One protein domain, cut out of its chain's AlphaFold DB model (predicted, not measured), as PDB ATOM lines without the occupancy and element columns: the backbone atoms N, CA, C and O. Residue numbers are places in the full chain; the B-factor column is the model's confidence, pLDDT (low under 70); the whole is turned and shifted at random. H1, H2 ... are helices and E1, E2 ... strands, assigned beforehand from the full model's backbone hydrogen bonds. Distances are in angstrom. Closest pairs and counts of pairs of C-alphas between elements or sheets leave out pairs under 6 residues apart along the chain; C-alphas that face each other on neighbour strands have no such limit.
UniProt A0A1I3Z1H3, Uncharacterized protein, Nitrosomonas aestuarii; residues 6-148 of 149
ATOM      1  N   ILE A   6     202.627 142.329 211.754       96.19
ATOM      2  CA  ILE A   6     203.990 142.159 211.264       96.19
ATOM      3  C   ILE A   6     203.979 142.090 209.733       96.19
ATOM      4  O   ILE A   6     203.373 141.199 209.130       96.19
ATOM      5  N   HIS A   7     204.706 143.012 209.116       94.75
ATOM      6  CA  HIS A   7     205.031 143.048 207.697       94.75
ATOM      7  C   HIS A   7     206.475 142.611 207.503       94.75
ATOM      8  O   HIS A   7     207.324 142.824 208.366       94.75
ATOM      9  N   THR A   8     206.759 141.962 206.380       95.88
ATOM     10  CA  THR A   8     208.129 141.615 205.991       95.88
ATOM     11  C   THR A   8     208.397 142.227 204.632       95.88
ATOM     12  O   THR A   8     207.709 141.894 203.672       95.88
ATOM     13  N   LEU A   9     209.368 143.134 204.584       93.31
ATOM     14  CA  LEU A   9     209.860 143.740 203.353       93.31
ATOM     15  C   LEU A   9     210.695 142.715 202.580       93.31
ATOM     16  O   LEU A   9     211.273 141.793 203.168       93.31
ATOM     17  N   GLN A  10     210.824 142.899 201.271       91.19
ATOM     18  CA  GLN A  10     211.554 141.992 200.383       91.19
ATOM     19  C   GLN A  10     213.038 141.839 200.752       91.19
ATOM     20  O   GLN A  10     213.661 140.831 200.426       91.19
ATOM     21  N   THR A  11     213.612 142.809 201.466       91.44
ATOM     22  CA  THR A  11     214.998 142.755 201.958       91.44
ATOM     23  C   THR A  11     215.165 141.941 203.247       91.44
ATOM     24  O   THR A  11     216.271 141.861 203.782       91.44
ATOM     25  N   GLY A  12     214.083 141.358 203.775       93.56
ATOM     26  CA  GLY A  12     214.081 140.573 205.010       93.56
ATOM     27  C   GLY A  12     213.871 141.389 206.290       93.56
ATOM     28  O   GLY A  12     213.924 140.824 207.386       93.56
ATOM     29  N   VAL A  13     213.614 142.697 206.181       95.81
ATOM     30  CA  VAL A  13     213.226 143.529 207.329       95.81
ATOM     31  C   VAL A  13     211.809 143.165 207.751       95.81
ATOM     32  O   VAL A  13     210.877 143.273 206.961       95.81
ATOM     33  N   SER A  14     211.643 142.752 209.004       97.25
ATOM     34  CA  SER A  14     210.336 142.467 209.590       97.25
ATOM     35  C   SER A  14     209.983 143.554 210.591       97.25
ATOM     36  O   SER A  14     210.764 143.803 211.511       97.25
ATOM     37  N   LEU A  15     208.828 144.192 210.409       97.25
ATOM     38  CA  LEU A  15     208.398 145.331 211.211       97.25
ATOM     39  C   LEU A  15     206.898 145.322 211.500       97.25
ATOM     40  O   LEU A  15     206.131 144.692 210.781       97.25
ATOM     41  N   GLU A  16     206.484 146.061 212.517       97.56
ATOM     42  CA  GLU A  16     205.086 146.338 212.851       97.56
ATOM     43  C   GLU A  16     204.890 147.840 213.035       97.56
ATOM     44  O   GLU A  16     205.724 148.495 213.660       97.56
ATOM     45  N   ILE A  17     203.774 148.368 212.523       97.62
ATOM     46  CA  ILE A  17     203.293 149.712 212.854       97.62
ATOM     47  C   ILE A  17     202.328 149.573 214.032       97.62
ATOM     48  O   ILE A  17     201.194 149.131 213.853       97.62
ATOM     49  N   SER A  18     202.801 149.912 215.226       96.94
ATOM     50  CA  SER A  18     202.112 149.681 216.491       96.94
ATOM     51  C   SER A  18     201.238 150.867 216.900       96.94
ATOM     52  O   SER A  18     201.661 152.026 216.823       96.94
ATOM     53  N   THR A  19     200.035 150.561 217.391       96.62
ATOM     54  CA  THR A  19     199.033 151.528 217.870       96.62
ATOM     55  C   THR A  19     198.922 151.584 219.393       96.62
ATOM     56  O   THR A  19     197.998 152.207 219.910       96.62
ATOM     57  N   VAL A  20     199.849 150.972 220.141       95.62
ATOM     58  CA  VAL A  20     199.786 150.896 221.617       95.62
ATOM     59  C   VAL A  20     199.551 152.270 222.257       95.62
ATOM     60  O   VAL A  20     198.585 152.438 222.999       95.62
ATOM     61  N   THR A  21     200.346 153.283 221.900       93.69
ATOM     62  CA  THR A  21     200.192 154.651 222.428       93.69
ATOM     63  C   THR A  21     198.830 155.263 222.074       93.69
ATOM     64  O   THR A  21     198.205 155.929 222.897       93.69
ATOM     65  N   LEU A  22     198.328 155.003 220.864       93.19
ATOM     66  CA  LEU A  22     197.015 155.458 220.408       93.19
ATOM     67  C   LEU A  22     195.865 154.783 221.182       93.19
ATOM     68  O   LEU A  22     194.878 155.430 221.534       93.19
ATOM     69  N   GLN A  23     195.989 153.494 221.493       92.62
ATOM     70  CA  GLN A  23     195.012 152.766 222.308       92.62
ATOM     71  C   GLN A  23     195.028 153.226 223.772       92.62
ATOM     72  O   GLN A  23     193.967 153.368 224.390       92.62
ATOM     73  N   GLU A  24     196.207 153.518 224.324       91.38
ATOM     74  CA  GLU A  24     196.342 154.126 225.648       91.38
ATOM     75  C   GLU A  24     195.688 155.509 225.705       91.38
ATOM     76  O   GLU A  24     194.993 155.813 226.678       91.38
ATOM     77  N   LEU A  25     195.862 156.327 224.660       89.50
ATOM     78  CA  LEU A  25     195.189 157.619 224.535       89.50
ATOM     79  C   LEU A  25     193.669 157.437 224.602       89.50
ATOM     80  O   LEU A  25     193.023 158.026 225.464       89.50
ATOM     81  N   ILE A  26     193.104 156.559 223.770       88.62
ATOM     82  CA  ILE A  26     191.659 156.278 223.759       88.62
ATOM     83  C   ILE A  26     191.172 155.810 225.132       88.62
ATOM     84  O   ILE A  26     190.138 156.271 225.612       88.62
ATOM     85  N   THR A  27     191.931 154.938 225.795       89.12
ATOM     86  CA  THR A  27     191.600 154.450 227.138       89.12
ATOM     87  C   THR A  27     191.560 155.594 228.152       89.12
ATOM     88  O   THR A  27     190.612 155.688 228.929       89.12
ATOM     89  N   LYS A  28     192.533 156.514 228.117       88.19
ATOM     90  CA  LYS A  28     192.557 157.689 229.001       88.19
ATOM     91  C   LYS A  28     191.329 158.582 228.790       88.19
ATOM     92  O   LYS A  28     190.715 158.970 229.785       88.19
ATOM     93  N   ILE A  29     190.926 158.830 227.538       85.31
ATOM     94  CA  ILE A  29     189.704 159.596 227.221       85.31
ATOM     95  C   ILE A  29     188.477 158.901 227.813       85.31
ATOM     96  O   ILE A  29     187.679 159.528 228.500       85.31
ATOM     97  N   LEU A  30     188.343 157.588 227.595       82.62
ATOM     98  CA  LEU A  30     187.203 156.808 228.086       82.62
ATOM     99  C   LEU A  30     187.108 156.773 229.617       82.62
ATOM    100  O   LEU A  30     186.016 156.613 230.149       82.62
ATOM    101  N   THR A  31     188.222 156.950 230.332       84.44
ATOM    102  CA  THR A  31     188.226 157.090 231.801       84.44
ATOM    103  C   THR A  31     187.889 158.504 232.295       84.44
ATOM    104  O   THR A  31     188.078 158.796 233.474       84.44
ATOM    105  N   GLY A  32     187.425 159.395 231.413       72.00
ATOM    106  CA  GLY A  32     187.004 160.754 231.764       72.00
ATOM    107  C   GLY A  32     188.155 161.727 232.022       72.00
ATOM    108  O   GLY A  32     187.928 162.815 232.550       72.00
ATOM    109  N   ARG A  33     189.401 161.370 231.670       71.25
ATOM    110  CA  ARG A  33     190.536 162.292 231.805       71.25
ATOM    111  C   ARG A  33     190.487 163.328 230.690       71.25
ATOM    112  O   ARG A  33     190.466 162.973 229.513       71.25
ATOM    113  N   GLU A  34     190.520 164.605 231.060       68.88
ATOM    114  CA  GLU A  34     190.809 165.670 230.102       68.88
ATOM    115  C   GLU A  34     192.238 165.522 229.593       68.88
ATOM    116  O   GLU A  34     193.186 165.415 230.372       68.88
ATOM    117  N   LEU A  35     192.380 165.514 228.273       75.00
ATOM    118  CA  LEU A  35     193.666 165.421 227.603       75.00
ATOM    119  C   LEU A  35     193.798 166.646 226.696       75.00
ATOM    120  O   LEU A  35     193.130 166.704 225.662       75.00
ATOM    121  N   PRO A  36     194.647 167.625 227.057       74.38
ATOM    122  CA  PRO A  36     194.895 168.811 226.230       74.38
ATOM    123  C   PRO A  36     195.357 168.455 224.808       74.38
ATOM    124  O   PRO A  36     195.079 169.176 223.854       74.38
ATOM    125  N   GLU A  37     196.026 167.310 224.676       76.00
ATOM    126  CA  GLU A  37     196.559 166.740 223.435       76.00
ATOM    127  C   GLU A  37     195.469 166.434 222.389       76.00
ATOM    128  O   GLU A  37     195.746 166.450 221.191       76.00
ATOM    129  N   LEU A  38     194.209 166.241 222.804       77.94
ATOM    130  CA  LEU A  38     193.081 166.016 221.888       77.94
ATOM    131  C   LEU A  38     192.762 167.228 221.022       77.94
ATOM    132  O   LEU A  38     192.375 167.081 219.865       77.94
ATOM    133  N   GLY A  39     192.995 168.432 221.551       75.19
ATOM    134  CA  GLY A  39     192.813 169.673 220.802       75.19
ATOM    135  C   GLY A  39     193.733 169.791 219.585       75.19
ATOM    136  O   GLY A  39     193.532 170.690 218.778       75.19
ATOM    137  N   GLN A  40     194.721 168.901 219.451       82.44
ATOM    138  CA  GLN A  40     195.664 168.848 218.335       82.44
ATOM    139  C   GLN A  40     195.308 167.764 217.300       82.44
ATOM    140  O   GLN A  40     195.969 167.674 216.269       82.44
ATOM    141  N   ILE A  41     194.278 166.940 217.549       90.44
ATOM    142  CA  ILE A  41     193.863 165.852 216.652       90.44
ATOM    143  C   ILE A  41     192.666 166.311 215.812       90.44
ATOM    144  O   ILE A  41     191.511 166.255 216.232       90.44
ATOM    145  N   HIS A  42     192.925 166.731 214.577       88.06
ATOM    146  CA  HIS A  42     191.899 167.218 213.653       88.06
ATOM    147  C   HIS A  42     191.617 166.231 212.517       88.06
ATOM    148  O   HIS A  42     190.473 166.115 212.057       88.06
ATOM    149  N   CYS A  43     192.632 165.488 212.079       90.56
ATOM    150  CA  CYS A  43     192.585 164.576 210.944       90.56
ATOM    151  C   CYS A  43     193.322 163.252 211.215       90.56
ATOM    152  O   CYS A  43     194.016 163.090 212.214       90.56
ATOM    153  N   ALA A  44     193.174 162.279 210.308       91.00
ATOM    154  CA  ALA A  44     193.799 160.960 210.451       91.00
ATOM    155  C   ALA A  44     195.338 161.036 210.486       91.00
ATOM    156  O   ALA A  44     195.974 160.249 211.178       91.00
ATOM    157  N   ASN A  45     195.932 162.015 209.794       91.38
ATOM    158  CA  ASN A  45     197.384 162.208 209.759       91.38
ATOM    159  C   ASN A  45     197.954 162.721 211.087       91.38
ATOM    160  O   ASN A  45     199.142 162.528 211.344       91.38
ATOM    161  N   ASP A  46     197.136 163.350 211.934       93.31
ATOM    162  CA  ASP A  46     197.570 163.784 213.268       93.31
ATOM    163  C   ASP A  46     197.810 162.571 214.178       93.31
ATOM    164  O   ASP A  46     198.618 162.623 215.102       93.31
ATOM    165  N   LEU A  47     197.191 161.425 213.861       94.50
ATOM    166  CA  LEU A  47     197.398 160.180 214.598       94.50
ATOM    167  C   LEU A  47     198.804 159.598 214.420       94.50
ATOM    168  O   LEU A  47     199.205 158.766 215.228       94.50
ATOM    169  N   TYR A  48     199.576 160.046 213.423       95.00
ATOM    170  CA  TYR A  48     200.961 159.604 213.219       95.00
ATOM    171  C   TYR A  48     201.868 159.889 214.420       95.00
ATOM    172  O   TYR A  48     202.825 159.148 214.627       95.00
ATOM    173  N   GLU A  49     201.560 160.912 215.222       93.62
ATOM    174  CA  GLU A  49     202.289 161.216 216.466       93.62
ATOM    175  C   GLU A  49     202.134 160.120 217.531       93.62
ATOM    176  O   GLU A  49     202.968 159.981 218.421       93.62
ATOM    177  N   TYR A  50     201.084 159.303 217.425       95.06
ATOM    178  CA  TYR A  50     200.749 158.243 218.379       95.06
ATOM    179  C   TYR A  50     201.048 156.842 217.831       95.06
ATOM    180  O   TYR A  50     200.679 155.842 218.449       95.06
ATOM    181  N   LEU A  51     201.706 156.761 216.673       97.12
ATOM    182  CA  LEU A  51     202.163 155.511 216.083       97.12
ATOM    183  C   LEU A  51     203.656 155.316 216.336       97.12
ATOM    184  O   LEU A  51     204.448 156.262 216.378       97.12
ATOM    185  N   SER A  52     204.058 154.055 216.426       97.81
ATOM    186  CA  SER A  52     205.468 153.675 216.464       97.81
ATOM    187  C   SER A  52     205.738 152.499 215.538       97.81
ATOM    188  O   SER A  52     204.820 151.796 215.127       97.81
ATOM    189  N   VAL A  53     207.000 152.296 215.182       98.00
ATOM    190  CA  VAL A  53     207.455 151.169 214.377       98.00
ATOM    191  C   VAL A  53     208.415 150.331 215.196       98.00
ATOM    192  O   VAL A  53     209.385 150.852 215.749       98.00
ATOM    193  N   ILE A  54     208.155 149.030 215.260       98.00
ATOM    194  CA  ILE A  54     209.031 148.052 215.905       98.00
ATOM    195  C   ILE A  54     209.628 147.180 214.809       98.00
ATOM    196  O   ILE A  54     208.891 146.600 214.019       98.00
ATOM    197  N   VAL A  55     210.958 147.077 214.756       97.69
ATOM    198  CA  VAL A  55     211.662 146.191 213.821       97.69
ATOM    199  C   VAL A  55     212.102 144.931 214.562       97.69
ATOM    200  O   VAL A  55     212.967 144.985 215.431       97.69
ATOM    201  N   TYR A  56     211.519 143.789 214.203       97.06
ATOM    202  CA  TYR A  56     211.795 142.490 214.825       97.06
ATOM    203  C   TYR A  56     212.960 141.745 214.174       97.06
ATOM    204  O   TYR A  56     213.656 140.974 214.835       97.06
ATOM    205  N   LYS A  57     213.155 141.925 212.862       97.00
ATOM    206  CA  LYS A  57     214.231 141.276 212.093       97.00
ATOM    207  C   LYS A  57     214.782 142.221 211.032       97.00
ATOM    208  O   LYS A  57     214.080 143.114 210.572       97.00
ATOM    209  N   GLY A  58     216.037 142.008 210.639       95.75
ATOM    210  CA  GLY A  58     216.695 142.785 209.582       95.75
ATOM    211  C   GLY A  58     217.180 144.177 210.005       95.75
ATOM    212  O   GLY A  58     217.584 144.959 209.152       95.75
ATOM    213  N   ALA A  59     217.190 144.495 211.307       95.81
ATOM    214  CA  ALA A  59     217.620 145.800 211.820       95.81
ATOM    215  C   ALA A  59     219.059 146.170 211.410       95.81
ATOM    216  O   ALA A  59     219.306 147.295 210.989       95.81
ATOM    217  N   ALA A  60     220.005 145.226 211.487       94.75
ATOM    218  CA  ALA A  60     221.401 145.475 211.119       94.75
ATOM    219  C   ALA A  60     221.553 145.853 209.636       94.75
ATOM    220  O   ALA A  60     222.246 146.817 209.307       94.75
ATOM    221  N   ASP A  61     220.861 145.136 208.750       93.25
ATOM    222  CA  ASP A  61     220.902 145.405 207.314       93.25
ATOM    223  C   ASP A  61     220.163 146.699 206.956       93.25
ATOM    224  O   ASP A  61     220.648 147.468 206.123       93.25
ATOM    225  N   LEU A  62     219.045 146.992 207.634       94.06
ATOM    226  CA  LEU A  62     218.344 148.270 207.515       94.06
ATOM    227  C   LEU A  62     219.258 149.438 207.909       94.06
ATOM    228  O   LEU A  62     219.388 150.398 207.152       94.06
ATOM    229  N   ILE A  63     219.948 149.337 209.051       94.31
ATOM    230  CA  ILE A  63     220.912 150.350 209.510       94.31
ATOM    231  C   ILE A  63     222.032 150.530 208.487       94.31
ATOM    232  O   ILE A  63     222.407 151.664 208.194       94.31
ATOM    233  N   LYS A  64     222.564 149.434 207.938       92.25
ATOM    234  CA  LYS A  64     223.636 149.479 206.939       92.25
ATOM    235  C   LYS A  64     223.193 150.210 205.671       92.25
ATOM    236  O   LYS A  64     223.942 151.041 205.168       92.25
ATOM    237  N   ARG A  65     221.982 149.939 205.172       90.12
ATOM    238  CA  ARG A  65     221.425 150.618 203.988       90.12
ATOM    239  C   ARG A  65     221.061 152.078 204.263       90.12
ATOM    240  O   ARG A  65     221.245 152.922 203.396       90.12
ATOM    241  N   ARG A  66     220.575 152.392 205.468       90.12
ATOM    242  CA  ARG A  66     220.064 153.722 205.850       90.12
ATOM    243  C   ARG A  66     220.990 154.512 206.762       90.12
ATOM    244  O   ARG A  66     220.550 155.423 207.457       90.12
ATOM    245  N   GLN A  67     222.286 154.213 206.749       88.69
ATOM    246  CA  GLN A  67     223.238 154.763 207.716       88.69
ATOM    247  C   GLN A  67     223.246 156.301 207.776       88.69
ATOM    248  O   GLN A  67     223.485 156.846 208.855       88.69
ATOM    249  N   GLN A  68     222.988 156.969 206.646       87.38
ATOM    250  CA  GLN A  68     222.932 158.431 206.524       87.38
ATOM    251  C   GLN A  68     221.658 159.062 207.114       87.38
ATOM    252  O   GLN A  68     221.690 160.219 207.522       87.38
ATOM    253  N   TRP A  69     220.561 158.303 207.201       89.56
ATOM    254  CA  TRP A  69     219.244 158.784 207.638       89.56
ATOM    255  C   TRP A  69     218.874 158.330 209.054       89.56
ATOM    256  O   TRP A  69     218.033 158.940 209.711       89.56
ATOM    257  N   VAL A  70     219.506 157.264 209.552       92.06
ATOM    258  CA  VAL A  70     219.243 156.734 210.894       92.06
ATOM    259  C   VAL A  70     220.146 157.429 211.916       92.06
ATOM    260  O   VAL A  70     221.372 157.278 211.900       92.06
ATOM    261  N   SER A  71     219.531 158.154 212.853       93.69
ATOM    262  CA  SER A  71     220.223 158.795 213.977       93.69
ATOM    263  C   SER A  71     220.911 157.771 214.892       93.69
ATOM    264  O   SER A  71     220.547 156.596 214.928       93.69
ATOM    265  N   GLN A  72     221.896 158.204 215.688       94.44
ATOM    266  CA  GLN A  72     222.574 157.301 216.627       94.44
ATOM    267  C   GLN A  72     221.612 156.698 217.662       94.44
ATOM    268  O   GLN A  72     221.738 155.522 218.001       94.44
ATOM    269  N   LYS A  73     220.631 157.486 218.121       96.06
ATOM    270  CA  LYS A  73     219.546 157.013 218.989       96.06
ATOM    271  C   LYS A  73     218.758 155.901 218.297       96.06
ATOM    272  O   LYS A  73     218.652 154.805 218.834       96.06
ATOM    273  N   ASN A  74     218.318 156.139 217.065       96.31
ATOM    274  CA  ASN A  74     217.463 155.191 216.359       96.31
ATOM    275  C   ASN A  74     218.221 153.922 215.951       96.31
ATOM    276  O   ASN A  74     217.627 152.855 215.901       96.31
ATOM    277  N   LYS A  75     219.547 153.985 215.751       96.31
ATOM    278  CA  LYS A  75     220.381 152.777 215.619       96.31
ATOM    279  C   LYS A  75     220.324 151.918 216.880       96.31
ATOM    280  O   LYS A  75     220.153 150.708 216.776       96.31
ATOM    281  N   ALA A  76     220.469 152.531 218.055       96.00
ATOM    282  CA  ALA A  76     220.390 151.812 219.323       96.00
ATOM    283  C   ALA A  76     218.992 151.214 219.540       96.00
ATOM    284  O   ALA A  76     218.883 150.050 219.923       96.00
ATOM    285  N   ASP A  77     217.940 151.973 219.224       97.38
ATOM    286  CA  ASP A  77     216.557 151.506 219.344       97.38
ATOM    287  C   ASP A  77     216.253 150.357 218.364       97.38
ATOM    288  O   ASP A  77     215.684 149.350 218.779       97.38
ATOM    289  N   LEU A  78     216.735 150.423 217.114       96.94
ATOM    290  CA  LEU A  78     216.632 149.328 216.136       96.94
ATOM    291  C   LEU A  78     217.331 148.049 216.617       96.94
ATOM    292  O   LEU A  78     216.771 146.962 216.502       96.94
ATOM    293  N   VAL A  79     218.547 148.162 217.159       95.75
ATOM    294  CA  VAL A  79     219.303 147.007 217.679       95.75
ATOM    295  C   VAL A  79     218.611 146.390 218.896       95.75
ATOM    296  O   VAL A  79     218.631 145.173 219.063       95.75
ATOM    297  N   ALA A  80     217.980 147.215 219.731       96.56
ATOM    298  CA  ALA A  80     217.261 146.777 220.923       96.56
ATOM    299  C   ALA A  80     215.794 146.383 220.659       96.56
ATOM    300  O   ALA A  80     215.080 146.103 221.623       96.56
ATOM    301  N   ALA A  81     215.340 146.386 219.397       96.31
ATOM    302  CA  ALA A  81     213.942 146.176 219.004       96.31
ATOM    303  C   ALA A  81     212.953 147.068 219.785       96.31
ATOM    304  O   ALA A  81     211.858 146.646 220.157       96.31
ATOM    305  N   ARG A  82     213.359 148.310 220.067       97.25
ATOM    306  CA  ARG A  82     212.522 149.303 220.744       97.25
ATOM    307  C   ARG A  82     211.633 150.034 219.736       97.25
ATOM    308  O   ARG A  82     212.055 150.225 218.594       97.25
ATOM    309  N   PRO A  83     210.433 150.474 220.150       97.56
ATOM    310  CA  PRO A  83     209.570 151.276 219.295       97.56
ATOM    311  C   PRO A  83     210.240 152.593 218.895       97.56
ATOM    312  O   PRO A  83     210.758 153.320 219.743       97.56
ATOM    313  N   ILE A  84     210.187 152.910 217.604       98.00
ATOM    314  CA  ILE A  84     210.663 154.172 217.030       98.00
ATOM    315  C   ILE A  84     209.440 154.991 216.620       98.00
ATOM    316  O   ILE A  84     208.542 154.422 215.998       98.00
ATOM    317  N   PRO A  85     209.358 156.298 216.922       97.56
ATOM    318  CA  PRO A  85     208.227 157.118 216.495       97.56
ATOM    319  C   PRO A  85     207.996 157.012 214.986       97.56
ATOM    320  O   PRO A  85     208.943 157.082 214.201       97.56
ATOM    321  N   PHE A  86     206.741 156.853 214.564       96.88
ATOM    322  CA  PHE A  86     206.408 156.568 213.165       96.88
ATOM    323  C   PHE A  86     206.975 157.610 212.196       96.88
ATOM    324  O   PHE A  86     207.581 157.252 211.188       96.88
ATOM    325  N   ARG A  87     206.867 158.902 212.533       94.19
ATOM    326  CA  ARG A  87     207.438 159.980 211.710       94.19
ATOM    327  C   ARG A  87     208.959 159.911 211.607       94.19
ATOM    328  O   ARG A  87     209.502 160.144 210.532       94.19
ATOM    329  N   GLU A  88     209.644 159.574 212.697       95.12
ATOM    330  CA  GLU A  88     211.095 159.390 212.665       95.12
ATOM    331  C   GLU A  88     211.487 158.191 211.797       95.12
ATOM    332  O   GLU A  88     212.473 158.265 211.065       95.12
ATOM    333  N   PHE A  89     210.708 157.108 211.843       96.25
ATOM    334  CA  PHE A  89     210.937 155.933 211.009       96.25
ATOM    335  C   PHE A  89     210.713 156.233 209.520       96.25
ATOM    336  O   PHE A  89     211.524 155.831 208.688       96.25
ATOM    337  N   CYS A  90     209.677 157.007 209.171       93.69
ATOM    338  CA  CYS A  90     209.453 157.471 207.796       93.69
ATOM    339  C   CYS A  90     210.672 158.206 207.219       93.69
ATOM    340  O   CYS A  90     210.983 158.043 206.040       93.69
ATOM    341  N   ASN A  91     211.396 158.965 208.048       92.56
ATOM    342  CA  ASN A  91     212.579 159.705 207.611       92.56
ATOM    343  C   ASN A  91     213.741 158.795 207.188       92.56
ATOM    344  O   ASN A  91     214.646 159.263 206.501       92.56
ATOM    345  N   PHE A  92     213.730 157.502 207.539       92.69
ATOM    346  CA  PHE A  92     214.756 156.564 207.073       92.69
ATOM    347  C   PHE A  92     214.726 156.384 205.561       92.69
ATOM    348  O   PHE A  92     215.759 156.087 204.973       92.69
ATOM    349  N   PHE A  93     213.562 156.570 204.941       89.75
ATOM    350  CA  PHE A  93     213.350 156.374 203.508       89.75
ATOM    351  C   PHE A  93     213.278 157.698 202.748       89.75
ATOM    352  O   PHE A  93     212.802 157.746 201.612       89.75
ATOM    353  N   TRP A  94     213.746 158.789 203.362       81.25
ATOM    354  CA  TRP A  94     213.971 160.011 202.612       81.25
ATOM    355  C   TRP A  94     215.085 159.750 201.595       81.25
ATOM    356  O   TRP A  94     216.136 159.215 201.938       81.25
ATOM    357  N   ARG A  95     214.839 160.053 200.321       73.50
ATOM    358  CA  ARG A  95     215.782 159.768 199.236       73.50
ATOM    359  C   ARG A  95     215.675 160.785 198.112       73.50
ATOM    360  O   ARG A  95     214.672 161.493 197.993       73.50
ATOM    361  N   ASN A  96     216.695 160.790 197.259       70.81
ATOM    362  CA  ASN A  96     216.610 161.414 195.942       70.81
ATOM    363  C   ASN A  96     215.720 160.560 195.021       70.81
ATOM    364  O   ASN A  96     215.663 159.342 195.174       70.81
ATOM    365  N   LEU A  97     215.042 161.194 194.057       65.69
ATOM    366  CA  LEU A  97     214.071 160.531 193.168       65.69
ATOM    367  C   LEU A  97     214.661 159.349 192.374       65.69
ATOM    368  O   LEU A  97     213.937 158.401 192.088       65.69
ATOM    369  N   ASP A  98     215.959 159.386 192.074       73.00
ATOM    370  CA  ASP A  98     216.642 158.374 191.256       73.00
ATOM    371  C   ASP A  98     217.238 157.208 192.073       73.00
ATOM    372  O   ASP A  98     217.830 156.285 191.511       73.00
ATOM    373  N   GLU A  99     217.122 157.230 193.407       79.81
ATOM    374  CA  GLU A  99     217.677 156.181 194.266       79.81
ATOM    375  C   GLU A  99     216.759 154.950 194.300       79.81
ATOM    376  O   GLU A  99     215.619 154.999 194.780       79.81
ATOM    377  N   HIS A 100     217.276 153.810 193.832       81.62
ATOM    378  CA  HIS A 100     216.587 152.533 193.973       81.62
ATOM    379  C   HIS A 100     216.556 152.113 195.447       81.62
ATOM    380  O   HIS A 100     217.582 151.763 196.034       81.62
ATOM    381  N   ASP A 101     215.361 152.141 196.035       84.25
ATOM    382  CA  ASP A 101     215.127 151.812 197.434       84.25
ATOM    383  C   ASP A 101     213.959 150.820 197.562       84.25
ATOM    384  O   ASP A 101     212.814 151.242 197.743       84.25
ATOM    385  N   PRO A 102     214.236 149.504 197.518       85.19
ATOM    386  CA  PRO A 102     213.203 148.485 197.658       85.19
ATOM    387  C   PRO A 102     212.445 148.562 198.993       85.19
ATOM    388  O   PRO A 102     211.243 148.299 199.017       85.19
ATOM    389  N   ASP A 103     213.117 148.942 200.086       87.62
ATOM    390  CA  ASP A 103     212.477 149.064 201.402       87.62
ATOM    391  C   ASP A 103     211.571 150.288 201.468       87.62
ATOM    392  O   ASP A 103     210.459 150.207 201.978       87.62
ATOM    393  N   GLY A 104     212.039 151.419 200.941       89.44
ATOM    394  CA  GLY A 104     211.288 152.665 200.869       89.44
ATOM    395  C   GLY A 104     210.074 152.543 199.958       89.44
ATOM    396  O   GLY A 104     208.993 152.994 200.328       89.44
ATOM    397  N   ASP A 105     210.205 151.869 198.814       90.56
ATOM    398  CA  ASP A 105     209.087 151.593 197.904       90.56
ATOM    399  C   ASP A 105     208.006 150.728 198.569       90.56
ATOM    400  O   ASP A 105     206.809 150.943 198.372       90.56
ATOM    401  N   GLU A 106     208.400 149.719 199.347       92.38
ATOM    402  CA  GLU A 106     207.459 148.889 200.104       92.38
ATOM    403  C   GLU A 106     206.873 149.621 201.311       92.38
ATOM    404  O   GLU A 106     205.672 149.511 201.550       92.38
ATOM    405  N   TRP A 107     207.677 150.408 202.024       92.94
ATOM    406  CA  TRP A 107     207.216 151.252 203.123       92.94
ATOM    407  C   TRP A 107     206.158 152.250 202.648       92.94
ATOM    408  O   TRP A 107     205.078 152.327 203.230       92.94
ATOM    409  N   VAL A 108     206.427 152.965 201.551       91.00
ATOM    410  CA  VAL A 108     205.484 153.921 200.957       91.00
ATOM    411  C   VAL A 108     204.213 153.214 200.504       91.00
ATOM    412  O   VAL A 108     203.124 153.697 200.801       91.00
ATOM    413  N   ARG A 109     204.320 152.051 199.847       91.69
ATOM    414  CA  ARG A 109     203.139 151.257 199.471       91.69
ATOM    415  C   ARG A 109     202.318 150.833 200.683       91.69
ATOM    416  O   ARG A 109     201.099 150.909 200.625       91.69
ATOM    417  N   LEU A 110     202.969 150.432 201.773       91.88
ATOM    418  CA  LEU A 110     202.295 150.008 202.997       91.88
ATOM    419  C   LEU A 110     201.478 151.144 203.631       91.88
ATOM    420  O   LEU A 110     200.353 150.909 204.066       91.88
ATOM    421  N   ILE A 111     202.027 152.360 203.685       92.38
ATOM    422  CA  ILE A 111     201.361 153.509 204.324       92.38
ATOM    423  C   ILE A 111     200.404 154.255 203.382       92.38
ATOM    424  O   ILE A 111     199.533 154.984 203.851       92.38
ATOM    425  N   ALA A 112     200.555 154.086 202.066       89.94
ATOM    426  CA  ALA A 112     199.632 154.605 201.057       89.94
ATOM    427  C   ALA A 112     198.459 153.651 200.767       89.94
ATOM    428  O   ALA A 112     197.573 154.000 199.991       89.94
ATOM    429  N   ASP A 113     198.450 152.456 201.362       91.25
ATOM    430  CA  ASP A 113     197.383 151.473 201.196       91.25
ATOM    431  C   ASP A 113     196.050 151.966 201.793       91.25
ATOM    432  O   ASP A 113     195.994 152.471 202.921       91.25
ATOM    433  N   ASP A 114     194.946 151.756 201.071       90.25
ATOM    434  CA  ASP A 114     193.602 152.159 201.510       90.25
ATOM    435  C   ASP A 114     193.228 151.552 202.872       90.25
ATOM    436  O   ASP A 114     192.513 152.165 203.674       90.25
ATOM    437  N   SER A 115     193.731 150.351 203.179       91.94
ATOM    438  CA  SER A 115     193.501 149.690 204.462       91.94
ATOM    439  C   SER A 115     194.161 150.452 205.606       91.94
ATOM    440  O   SER A 115     193.585 150.511 206.696       91.94
ATOM    441  N   PHE A 116     195.340 151.037 205.379       93.31
ATOM    442  CA  PHE A 116     196.048 151.845 206.370       93.31
ATOM    443  C   PHE A 116     195.245 153.101 206.715       93.31
ATOM    444  O   PHE A 116     194.928 153.335 207.884       93.31
ATOM    445  N   PHE A 117     194.808 153.849 205.698       92.12
ATOM    446  CA  PHE A 117     193.993 155.050 205.899       92.12
ATOM    447  C   PHE A 117     192.634 154.740 206.546       92.12
ATOM    448  O   PHE A 117     192.175 155.469 207.433       92.12
ATOM    449  N   THR A 118     192.000 153.635 206.148       94.12
ATOM    450  CA  THR A 118     190.727 153.184 206.730       94.12
ATOM    451  C   THR A 118     190.872 152.913 208.229       94.12
ATOM    452  O   THR A 118     190.084 153.427 209.020       94.12
ATOM    453  N   GLN A 119     191.915 152.187 208.647       94.19
ATOM    454  CA  GLN A 119     192.153 151.894 210.067       94.19
ATOM    455  C   GLN A 119     192.419 153.163 210.890       94.19
ATOM    456  O   GLN A 119     191.900 153.303 211.998       94.19
ATOM    457  N   LEU A 120     193.167 154.131 210.354       94.88
ATOM    458  CA  LEU A 120     193.368 155.415 211.037       94.88
ATOM    459  C   LEU A 120     192.076 156.216 211.159       94.88
ATOM    460  O   LEU A 120     191.810 156.813 212.202       94.88
ATOM    461  N   SER A 121     191.236 156.186 210.127       94.19
ATOM    462  CA  SER A 121     189.922 156.824 210.163       94.19
ATOM    463  C   SER A 121     189.011 156.193 211.222       94.19
ATOM    464  O   SER A 121     188.292 156.903 211.928       94.19
ATOM    465  N   GLU A 122     189.071 154.871 211.403       94.19
ATOM    466  CA  GLU A 122     188.366 154.181 212.489       94.19
ATOM    467  C   GLU A 122     188.853 154.632 213.873       94.19
ATOM    468  O   GLU A 122     188.031 154.899 214.753       94.19
ATOM    469  N   PHE A 123     190.168 154.764 214.077       94.31
ATOM    470  CA  PHE A 123     190.719 155.289 215.330       94.31
ATOM    471  C   PHE A 123     190.299 156.738 215.590       94.31
ATOM    472  O   PHE A 123     189.852 157.053 216.694       94.31
ATOM    473  N   LEU A 124     190.351 157.600 214.574       94.56
ATOM    474  CA  LEU A 124     189.896 158.987 214.682       94.56
ATOM    475  C   LEU A 124     188.417 159.062 215.084       94.56
ATOM    476  O   LEU A 124     188.033 159.848 215.950       94.56
ATOM    477  N   ASN A 125     187.575 158.209 214.498       92.88
ATOM    478  CA  ASN A 125     186.159 158.136 214.851       92.88
ATOM    479  C   ASN A 125     185.939 157.650 216.290       92.88
ATOM    480  O   ASN A 125     185.042 158.161 216.969       92.88
ATOM    481  N   LYS A 126     186.755 156.706 216.781       91.69
ATOM    482  CA  LYS A 126     186.728 156.270 218.188       91.69
ATOM    483  C   LYS A 126     187.083 157.419 219.128       91.69
ATOM    484  O   LYS A 126     186.330 157.649 220.072       91.69
ATOM    485  N   ILE A 127     188.143 158.175 218.832       90.56
ATOM    486  CA  ILE A 127     188.558 159.358 219.608       90.56
ATOM    487  C   ILE A 127     187.424 160.384 219.666       90.56
ATOM    488  O   ILE A 127     186.930 160.691 220.747       90.56
ATOM    489  N   ARG A 128     186.899 160.806 218.508       89.75
ATOM    490  CA  ARG A 128     185.792 161.777 218.424       89.75
ATOM    491  C   ARG A 128     184.522 161.316 219.136       89.75
ATOM    492  O   ARG A 128     183.699 162.129 219.549       89.75
ATOM    493  N   THR A 129     184.281 160.008 219.190       88.56
ATOM    494  CA  THR A 129     183.125 159.443 219.901       88.56
ATOM    495  C   THR A 129     183.359 159.439 221.407       88.56
ATOM    496  O   THR A 129     182.451 159.784 222.157       88.56
ATOM    497  N   ALA A 130     184.566 159.081 221.851       85.19
ATOM    498  CA  ALA A 130     184.949 159.126 223.256       85.19
ATOM    499  C   ALA A 130     184.910 160.567 223.796       85.19
ATOM    500  O   ALA A 130     184.298 160.810 224.829       85.19
ATOM    501  N   GLU A 131     185.444 161.534 223.048       85.31
ATOM    502  CA  GLU A 131     185.389 162.960 223.398       85.31
ATOM    503  C   GLU A 131     183.962 163.470 223.577       85.31
ATOM    504  O   GLU A 131     183.663 164.128 224.572       85.31
ATOM    505  N   ARG A 132     183.065 163.151 222.635       85.44
ATOM    506  CA  ARG A 132     181.654 163.553 222.725       85.44
ATOM    507  C   ARG A 132     180.974 162.994 223.968       85.44
ATOM    508  O   ARG A 132     180.226 163.724 224.607       85.44
ATOM    509  N   LYS A 133     181.252 161.739 224.332       83.88
ATOM    510  CA  LYS A 133     180.710 161.135 225.558       83.88
ATOM    511  C   LYS A 133     181.190 161.866 226.809       83.88
ATOM    512  O   LYS A 133     180.368 162.214 227.645       83.88
ATOM    513  N   VAL A 134     182.486 162.170 226.893       81.56
ATOM    514  CA  VAL A 134     183.057 162.903 228.036       81.56
ATOM    515  C   VAL A 134     182.448 164.302 228.170       81.56
ATOM    516  O   VAL A 134     182.169 164.739 229.283       81.56
ATOM    517  N   HIS A 135     182.214 165.009 227.060       79.12
ATOM    518  CA  HIS A 135     181.549 166.318 227.102       79.12
ATOM    519  C   HIS A 135     180.082 166.200 227.537       79.12
ATOM    520  O   HIS A 135     179.659 166.931 228.425       79.12
ATOM    521  N   GLN A 136     179.333 165.231 226.999       80.12
ATOM    522  CA  GLN A 136     177.937 164.994 227.393       80.12
ATOM    523  C   GLN A 136     177.790 164.652 228.881       80.12
ATOM    524  O   GLN A 136     176.879 165.152 229.534       80.12
ATOM    525  N   GLU A 137     178.680 163.825 229.434       77.62
ATOM    526  CA  GLU A 137     178.672 163.484 230.864       77.62
ATOM    527  C   GLU A 137     178.928 164.708 231.756       77.62
ATOM    528  O   GLU A 137     178.319 164.831 232.821       77.62
ATOM    529  N   LYS A 138     179.780 165.641 231.315       75.19
ATOM    530  CA  LYS A 138     180.018 166.903 232.030       75.19
ATOM    531  C   LYS A 138     178.820 167.834 231.977       75.19
ATOM    532  O   LYS A 138     178.450 168.364 233.020       75.19
ATOM    533  N   ASP A 139     178.210 168.002 230.807       73.50
ATOM    534  CA  ASP A 139     177.022 168.846 230.649       73.50
ATOM    535  C   ASP A 139     175.880 168.331 231.542       73.50
ATOM    536  O   ASP A 139     175.300 169.093 232.311       73.50
ATOM    537  N   LEU A 140     175.659 167.010 231.561       73.50
ATOM    538  CA  LEU A 140     174.705 166.357 232.466       73.50
ATOM    539  C   LEU A 140     175.031 166.598 233.950       73.50
ATOM    540  O   LEU A 140     174.124 166.853 234.741       73.50
ATOM    541  N   MET A 141     176.305 166.529 234.357       69.25
ATOM    542  CA  MET A 141     176.708 166.846 235.735       69.25
ATOM    543  C   MET A 141     176.477 168.319 236.098       69.25
ATOM    544  O   MET A 141     176.098 168.614 237.232       69.25
ATOM    545  N   ILE A 142     176.712 169.246 235.168       71.38
ATOM    546  CA  ILE A 142     176.481 170.680 235.379       71.38
ATOM    547  C   ILE A 142     174.979 170.956 235.517       71.38
ATOM    548  O   ILE A 142     174.575 171.616 236.475       71.38
ATOM    549  N   ASP A 143     174.151 170.387 234.640       66.06
ATOM    550  CA  ASP A 143     172.692 170.545 234.676       66.06
ATOM    551  C   ASP A 143     172.078 169.990 235.974       66.06
ATOM    552  O   ASP A 143     171.219 170.631 236.583       66.06
ATOM    553  N   LEU A 144     172.558 168.840 236.462       66.88
ATOM    554  CA  LEU A 144     172.119 168.262 237.742       66.88
ATOM    555  C   LEU A 144     172.514 169.126 238.954       66.88
ATOM    556  O   LEU A 144     171.747 169.232 239.915       66.88
ATOM    557  N   ASN A 145     173.681 169.775 238.908       60.91
ATOM    558  CA  ASN A 145     174.118 170.699 239.959       60.91
ATOM    559  C   ASN A 145     173.335 172.024 239.946       60.91
ATOM    560  O   ASN A 145     173.151 172.629 241.000       60.91
ATOM    561  N   LEU A 146     172.849 172.469 238.782       59.22
ATOM    562  CA  LEU A 146     172.052 173.694 238.637       59.22
ATOM    563  C   LEU A 146     170.555 173.488 238.925       59.22
ATOM    564  O   LEU A 146     169.880 174.435 239.318       59.22
ATOM    565  N   GLY A 147     170.035 172.266 238.777       51.72
ATOM    566  CA  GLY A 147     168.645 171.910 239.094       51.72
ATOM    567  C   GLY A 147     168.348 171.654 240.580       51.72
ATOM    568  O   GLY A 147     167.242 171.229 240.903       51.72
ATOM    569  N   SER A 148     169.318 171.875 241.474       50.81
ATOM    570  CA  SER A 148     169.223 171.575 242.914       50.81
ATOM    571  C   SER A 148     169.001 172.812 243.812       50.81
ATOM    572  O   SER A 148     169.303 172.747 245.005       50.81
TER     573      SER A 148
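What this domain is: This is residues 6 to 148 of the 149 residues of an uncharacterized protein of Nitrosomonas aestuarii (UniProt A0A1I3Z1H3). A small three-stranded sheet, E1, E2 and E3, with the short helices H4, H5, H6 and H7 round it, makes a head at one end. From the head the very long helix H8 runs out slantwise past H3, which it crosses, and side by side with H1, and its residues 139 to 146 stick out alone. The printed part has 143 residues, with three named strands and eight named helices in the order E1, E2, H1, H2, H3, E3, H4, H5, H6, H7, H8; the sheet's order is E1, E2, E3, antiparallel throughout, and the class is mostly helix. The whole is loose, with a radius of gyration of the C-alphas of 19.4 A, and spans 69 by 30 by 24 A, its length drawn out by H8.

How they stand to each other: In the sheet, E2, residues 14 to 18, is the inner strand, and the edge strands are E1, residues 6 to 8, and E3, residues 52 to 57. E1 and E2 form a hairpin, antiparallel at 145 degrees, with N 7 and O 15 within hydrogen-bond range at 2.8 A. E2 and E3 are antiparallel at 159 degrees, with N 16 and O 54 at 2.9 A and N 54 and O 16 at 3.0 A, both within that range. H5, residues 72 to 79, is on the sheet but only grazes it with residues 77 to 79; the closest C-alphas of E3 and H5 are those of Val 55 and Leu 78, 6.3 A apart. H6, residues 86 to 93, only grazes it too, with residues 86 to 90, and the closest C-alphas of E3 and H6 are those of Ser 52 and Phe 86, 4.5 A apart. Residues 84 to 85 pair antiparallel with residues 52 to 53 of E3. H7, residues 102 to 112, also only grazes the sheet, and is close to H6 but not clearly touching, with Phe 93 and Gly 104 the closest C-alphas at 5.0 A. H4, residues 59 to 65, is not on the sheet; it touches H5 at a steep tilt of 48 degrees, opposite ways, with the C-alphas of Ala 59 and Leu 78 closest at 5.7 A. H3, residues 44 to 50, is the hub, touching three helices, and touches H6 about perpendicular at 83 degrees, with the C-alphas of Tyr 48 and Phe 86 closest at 6.2 A. H8, residues 114 to 146, touches H3 with residues 117 to 124 alone, about perpendicular at 83 degrees, the C-alphas of Ala 44 and Leu 120 closest at 5.6 A. H1, residues 20 to 30, touches H8 at a shallow tilt of 23 degrees, the same way, with the C-alphas of Leu 30 and Ala 130 closest at 5.8 A. H1 and H3 only just touch, with 3 pairs of C-alphas within 8 A, the closest being those of Leu 22 and Tyr 50 at 5.1 A. H2, residues 36 to 40, touches no helix; it is close to H3 but not clearly touching, with the C-alphas of Gln 40 and Asp 46 closest at 7.4 A. Helix packing is mostly crossed, with 1 of 5 touching pairs at a shallow tilt. Every O i to N i+4 pair is within hydrogen-bond range in H1, H4, H5, H7 and H8, against 2 of 4 in H6, 0 of 1 in H2 and 0 of 3 in H3, where the O i to N i+3 pairs in range are 2 of 2 in H2 and 4 of 4 in H3.

Where its parts are: E1 begins at C-alpha 6, (203.990, 142.159, 211.264). E2 is 12.9 A long and E3 15.8 A from first to last C-alpha. H1 and H7 are 15.3 A each, and H8 is 48.0 A, ending at C-alpha 146, (172.052, 173.694, 238.637).

The domain as a whole: The C-alphas of Asp 98 and Ser 148 are the two farthest apart, at 71.4 A. Residues 139 to 148 stand free, and the body without them spans 53 by 29 by 23 A. The printed part has no cut and no long link. The mean pLDDT of the printed part is 88.4; residues 34, 97, 141 and 143 to 148 are under 70.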